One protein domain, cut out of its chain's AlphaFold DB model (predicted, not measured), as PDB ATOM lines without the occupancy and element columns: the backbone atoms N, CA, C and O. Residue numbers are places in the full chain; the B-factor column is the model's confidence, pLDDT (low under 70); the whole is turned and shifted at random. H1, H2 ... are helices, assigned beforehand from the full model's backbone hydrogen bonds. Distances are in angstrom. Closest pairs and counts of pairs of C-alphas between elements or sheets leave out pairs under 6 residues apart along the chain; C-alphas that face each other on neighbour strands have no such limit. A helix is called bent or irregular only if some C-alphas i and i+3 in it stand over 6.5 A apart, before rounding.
ATOM      1  N   ALA A  74     172.381 208.723  99.234       83.69
ATOM      2  CA  ALA A  74     173.684 209.198  98.780       83.69
ATOM      3  C   ALA A  74     174.501 209.741  99.960       83.69
ATOM      4  O   ALA A  74     175.651 209.350 100.123       83.69
ATOM      5  N   ASP A  75     173.875 210.521 100.844       82.25
ATOM      6  CA  ASP A  75     174.537 211.131 102.005       82.25
ATOM      7  C   ASP A  75     175.124 210.084 102.955       82.25
ATOM      8  O   ASP A  75     176.270 210.195 103.376       82.25
ATOM      9  N   LYS A  76     174.374 209.012 103.248       80.06
ATOM     10  CA  LYS A  76     174.854 207.930 104.127       80.06
ATOM     11  C   LYS A  76     175.944 207.068 103.489       80.06
ATOM     12  O   LYS A  76     176.697 206.420 104.211       80.06
ATOM     13  N   SER A  77     175.982 207.011 102.158       83.94
ATOM     14  CA  SER A  77     176.958 206.227 101.395       83.94
ATOM     15  C   SER A  77     178.199 207.033 101.006       83.94
ATOM     16  O   SER A  77     179.180 206.431 100.566       83.94
ATOM     17  N   SER A  78     178.139 208.361 101.095       82.00
ATOM     18  CA  SER A  78     179.227 209.261 100.729       82.00
ATOM     19  C   SER A  78     180.363 209.172 101.742       82.00
ATOM     20  O   SER A  78     180.135 209.009 102.940       82.00
ATOM     21  N   THR A  79     181.589 209.285 101.244       80.94
ATOM     22  CA  THR A  79     182.810 209.434 102.056       80.94
ATOM     23  C   THR A  79     183.364 210.858 102.015       80.94
ATOM     24  O   THR A  79     184.258 211.172 102.793       80.94
ATOM     25  N   ASP A  80     182.811 211.723 101.157       78.62
ATOM     26  CA  ASP A  80     183.263 213.109 100.984       78.62
ATOM     27  C   ASP A  80     182.563 214.083 101.947       78.62
ATOM     28  O   ASP A  80     183.055 215.182 102.200       78.62
ATOM     29  N   THR A  81     181.401 213.705 102.485       67.56
ATOM     30  CA  THR A  81     180.576 214.584 103.321       67.56
ATOM     31  C   THR A  81     180.948 214.420 104.794       67.56
ATOM     32  O   THR A  81     180.902 213.312 105.317       67.56
ATOM     33  N   LEU A  82     181.278 215.518 105.486       65.12
ATOM     34  CA  LEU A  82     181.609 215.508 106.924       65.12
ATOM     35  C   LEU A  82     180.378 215.298 107.829       65.12
ATOM     36  O   LEU A  82     180.522 214.882 108.976       65.12
ATOM     37  N   ASP A  83     179.171 215.518 107.299       64.75
ATOM     38  CA  ASP A  83     177.891 215.357 108.001       64.75
ATOM     39  C   ASP A  83     177.401 213.899 107.962       64.75
ATOM     40  O   ASP A  83     176.287 213.581 107.530       64.75
ATOM     41  N   MET A  84     178.262 212.967 108.372       64.69
ATOM     42  CA  MET A  84     177.903 211.554 108.422       64.69
ATOM     43  C   MET A  84     176.995 211.295 109.629       64.69
ATOM     44  O   MET A  84     177.409 211.396 110.778       64.69
ATOM     45  N   ASN A  85     175.753 210.874 109.374       73.19
ATOM     46  CA  ASN A  85     174.802 210.421 110.404       73.19
ATOM     47  C   ASN A  85     175.195 209.077 111.073       73.19
ATOM     48  O   ASN A  85     174.339 208.401 111.647       73.19
ATOM     49  N   TRP A  86     176.452 208.637 110.954       79.56
ATOM     50  CA  TRP A  86     176.993 207.433 111.586       79.56
ATOM     51  C   TRP A  86     178.495 207.593 111.863       79.56
ATOM     52  O   TRP A  86     179.189 208.302 111.134       79.56
ATOM     53  N   ALA A  87     178.990 206.931 112.911       83.31
ATOM     54  CA  ALA A  87     180.379 207.025 113.338       83.31
ATOM     55  C   ALA A  87     181.194 205.810 112.847       83.31
ATOM     56  O   ALA A  87     180.809 204.668 113.116       83.31
ATOM     57  N   PRO A  88     182.352 206.002 112.184       84.88
ATOM     58  CA  PRO A  88     183.233 204.904 111.775       84.88
ATOM     59  C   PRO A  88     183.621 203.941 112.906       84.88
ATOM     60  O   PRO A  88     183.817 202.748 112.664       84.88
ATOM     61  N   GLN A  89     183.695 204.442 114.139       88.44
ATOM     62  CA  GLN A  89     184.037 203.694 115.348       88.44
ATOM     63  C   GLN A  89     183.043 202.558 115.641       88.44
ATOM     64  O   GLN A  89     183.466 201.496 116.102       88.44
ATOM     65  N   ASP A  90     181.760 202.724 115.308       88.44
ATOM     66  CA  ASP A  90     180.723 201.707 115.543       88.44
ATOM     67  C   ASP A  90     180.990 200.420 114.741       88.44
ATOM     68  O   ASP A  90     180.653 199.309 115.162       88.44
ATOM     69  N   THR A  91     181.675 200.551 113.601       90.31
ATOM     70  CA  THR A  91     182.071 199.426 112.744       90.31
ATOM     71  C   THR A  91     182.972 198.435 113.480       90.31
ATOM     72  O   THR A  91     182.883 197.230 113.243       90.31
ATOM     73  N   ILE A  92     183.831 198.919 114.385       94.06
ATOM     74  CA  ILE A  92     184.824 198.093 115.086       94.06
ATOM     75  C   ILE A  92     184.117 197.026 115.925       94.06
ATOM     76  O   ILE A  92     184.438 195.842 115.819       94.06
ATOM     77  N   GLY A  93     183.108 197.428 116.702       94.00
ATOM     78  CA  GLY A  93     182.320 196.507 117.520       94.00
ATOM     79  C   GLY A  93     181.542 195.500 116.671       94.00
ATOM     80  O   GLY A  93     181.529 194.308 116.978       94.00
ATOM     81  N   PHE A  94     180.949 195.952 115.562       94.00
ATOM     82  CA  PHE A  94     180.226 195.072 114.642       94.00
ATOM     83  C   PHE A  94     181.132 193.998 114.024       94.00
ATOM     84  O   PHE A  94     180.770 192.819 114.011       94.00
ATOM     85  N   ILE A  95     182.317 194.387 113.542       95.38
ATOM     86  CA  ILE A  95     183.296 193.456 112.966       95.38
ATOM     87  C   ILE A  95     183.771 192.470 114.032       95.38
ATOM     88  O   ILE A  95     183.764 191.268 113.774       95.38
ATOM     89  N   ALA A  96     184.119 192.957 115.228       95.81
ATOM     90  CA  ALA A  96     184.580 192.111 116.323       95.81
ATOM     91  C   ALA A  96     183.540 191.037 116.681       95.81
ATOM     92  O   ALA A  96     183.863 189.854 116.706       95.81
ATOM     93  N   ILE A  97     182.270 191.415 116.855       96.31
ATOM     94  CA  ILE A  97     181.194 190.464 117.182       96.31
ATOM     95  C   ILE A  97     181.011 189.420 116.070       96.31
ATOM     96  O   ILE A  97     180.865 188.229 116.349       96.31
ATOM     97  N   GLN A  98     181.045 189.839 114.804       95.25
ATOM     98  CA  GLN A  98     180.891 188.927 113.666       95.25
ATOM     99  C   GLN A  98     182.108 188.008 113.471       95.25
ATOM    100  O   GLN A  98     181.950 186.897 112.957       95.25
ATOM    101  N   ALA A  99     183.302 188.441 113.888       96.38
ATOM    102  CA  ALA A  99     184.542 187.676 113.794       96.38
ATOM    103  C   ALA A  99     184.607 186.515 114.798       96.38
ATOM    104  O   ALA A  99     185.141 185.464 114.447       96.38
ATOM    105  N   ILE A 100     183.983 186.631 115.980       96.94
ATOM    106  CA  ILE A 100     184.033 185.611 117.050       96.94
ATOM    107  C   ILE A 100     183.736 184.194 116.527       96.94
ATOM    108  O   ILE A 100     184.439 183.236 116.851       96.94
ATOM    109  N   ARG A 101     182.705 184.031 115.683       96.38
ATOM    110  CA  ARG A 101     182.350 182.711 115.118       96.38
ATOM    111  C   ARG A 101     183.417 182.146 114.175       96.38
ATOM    112  O   ARG A 101     183.545 180.929 114.078       96.38
ATOM    113  N   LEU A 102     184.132 183.008 113.456       94.94
ATOM    114  CA  LEU A 102     185.192 182.620 112.524       94.94
ATOM    115  C   LEU A 102     186.466 182.269 113.291       94.94
ATOM    116  O   LEU A 102     187.072 181.239 113.008       94.94
ATOM    117  N   GLU A 103     186.813 183.062 114.306       94.75
ATOM    118  CA  GLU A 103     187.946 182.802 115.200       94.75
ATOM    119  C   GLU A 103     187.805 181.447 115.896       94.75
ATOM    120  O   GLU A 103     188.690 180.601 115.788       94.75
ATOM    121  N   LYS A 104     186.647 181.178 116.516       95.38
ATOM    122  CA  LYS A 104     186.377 179.895 117.191       95.38
ATOM    123  C   LYS A 104     186.455 178.698 116.244       95.38
ATOM    124  O   LYS A 104     186.916 177.626 116.632       95.38
ATOM    125  N   TYR A 105     186.004 178.869 115.004       93.62
ATOM    126  CA  TYR A 105     186.119 177.829 113.986       93.62
ATOM    127  C   TYR A 105     187.582 177.583 113.583       93.62
ATOM    128  O   TYR A 105     187.997 176.429 113.472       93.62
ATOM    129  N   GLY A 106     188.374 178.648 113.421       94.25
ATOM    130  CA  GLY A 106     189.808 178.558 113.140       94.25
ATOM    131  C   GLY A 106     190.587 177.872 114.265       94.25
ATOM    132  O   GLY A 106     191.350 176.946 114.002       94.25
ATOM    133  N   GLU A 107     190.334 178.249 115.521       94.25
ATOM    134  CA  GLU A 107     190.917 177.603 116.708       94.25
ATOM    135  C   GLU A 107     190.619 176.098 116.744       94.25
ATOM    136  O   GLU A 107     191.510 175.293 117.023       94.25
ATOM    137  N   LYS A 108     189.375 175.707 116.429       94.50
ATOM    138  CA  LYS A 108     188.986 174.295 116.351       94.50
ATOM    139  C   LYS A 108     189.808 173.551 115.296       94.50
ATOM    140  O   LYS A 108     190.377 172.513 115.613       94.50
ATOM    141  N   LYS A 109     189.914 174.083 114.076       93.31
ATOM    142  CA  LYS A 109     190.704 173.454 113.004       93.31
ATOM    143  C   LYS A 109     192.176 173.283 113.376       93.31
ATOM    144  O   LYS A 109     192.743 172.225 113.134       93.31
ATOM    145  N   ILE A 110     192.769 174.296 114.011       93.94
ATOM    146  CA  ILE A 110     194.157 174.236 114.493       93.94
ATOM    147  C   ILE A 110     194.316 173.117 115.528       93.94
ATOM    148  O   ILE A 110     195.273 172.348 115.458       93.94
ATOM    149  N   LYS A 111     193.367 172.988 116.462       93.69
ATOM    150  CA  LYS A 111     193.364 171.906 117.456       93.69
ATOM    151  C   LYS A 111     193.249 170.526 116.804       93.69
ATOM    152  O   LYS A 111     193.945 169.602 117.218       93.69
ATOM    153  N   ASP A 112     192.408 170.409 115.785       94.12
ATOM    154  CA  ASP A 112     192.171 169.165 115.049       94.12
ATOM    155  C   ASP A 112     193.293 168.870 114.018       94.12
ATOM    156  O   ASP A 112     193.246 167.861 113.322       94.12
ATOM    157  N   SER A 113     194.339 169.714 113.951       91.56
ATOM    158  CA  SER A 113     195.444 169.651 112.973       91.56
ATOM    159  C   SER A 113     194.980 169.654 111.510       91.56
ATOM    160  O   SER A 113     195.678 169.166 110.620       91.56
ATOM    161  N   GLU A 114     193.804 170.227 111.249       90.19
ATOM    162  CA  GLU A 114     193.268 170.407 109.906       90.19
ATOM    163  C   GLU A 114     193.840 171.680 109.269       90.19
ATOM    164  O   GLU A 114     193.942 172.721 109.931       90.19
ATOM    165  N   PRO A 115     194.173 171.656 107.968       85.25
ATOM    166  CA  PRO A 115     194.643 172.848 107.290       85.25
ATOM    167  C   PRO A 115     193.532 173.914 107.213       85.25
ATOM    168  O   PRO A 115     192.335 173.635 107.041       85.25
ATOM    169  N   LEU A 116     193.949 175.174 107.362       77.56
ATOM    170  CA  LEU A 116     193.084 176.354 107.240       77.56
ATOM    171  C   LEU A 116     192.790 176.724 105.774       77.56
ATOM    172  O   LEU A 116     191.929 177.570 105.534       77.56
ATOM    173  N   ILE A 117     193.480 176.080 104.828       69.81
ATOM    174  CA  ILE A 117     193.348 176.228 103.373       69.81
ATOM    175  C   ILE A 117     193.094 174.849 102.775       69.81
ATOM    176  O   ILE A 117     193.858 173.924 103.132       69.81
TER     177      ILE A 117
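AT A GLANCE: This is residues 74 to 117 of the 117 residues of the protein "Citrulline--aspartate ligase" of Fusarium ambrosium (UniProt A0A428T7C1). One long helix, H2, bent partway along, makes most of the length of a thin rod. A winding stretch without a named element, residues 78 to 89, leads into it from the short helix H1 at one end, and residues 112 to 117 turn aside at the other. The 44 printed residues hold two named helices, H1 then H2, and no named strand, and the class is all helix. The whole is extended, with a radius of gyration of the C-alphas of 17.3 A and spans of 49 by 18 by 11 A.

HOW THE PARTS SIT: The printed part begins with H1, residues 74 to 77, which touches no helix. A long link of 12 residues joins it to H2, residues 90 to 111. H2 was assigned as one helix by its hydrogen bonds but is bent: C-alphas 98 and 101 are 6.5 A apart. Its arms, H2a, residues 90 to 98, and H2b, residues 101 to 111, stand at a steep tilt of 42 degrees. H1 is apart from both arms, with no C-alpha of either within 8 A. In H2a and H2b every O i to N i+4 pair is within hydrogen-bond range; H1 is too short for such a pair, and its one O i to N i+3 pair is within range.

IN THESE COORDINATES: H1 starts at C-alpha 74, (173.684, 209.198, 98.780). H2a runs 12.9 A from C-alpha 90 at (180.723, 201.707, 115.543). H2b is 15.6 A long and ends at C-alpha 111, (193.364, 171.906, 117.456).

THE WHOLE: The C-alphas of Asp 83 and Ser 113 are the two farthest apart, at 49.2 A. The printed part has no cut and ends at the chain's last residue, 117. Residues 77 to 82, 87 to 104 and 108 to 113 stand free. The mean pLDDT of the printed part is 87.0; residues 81 to 84 and 117 are under 70.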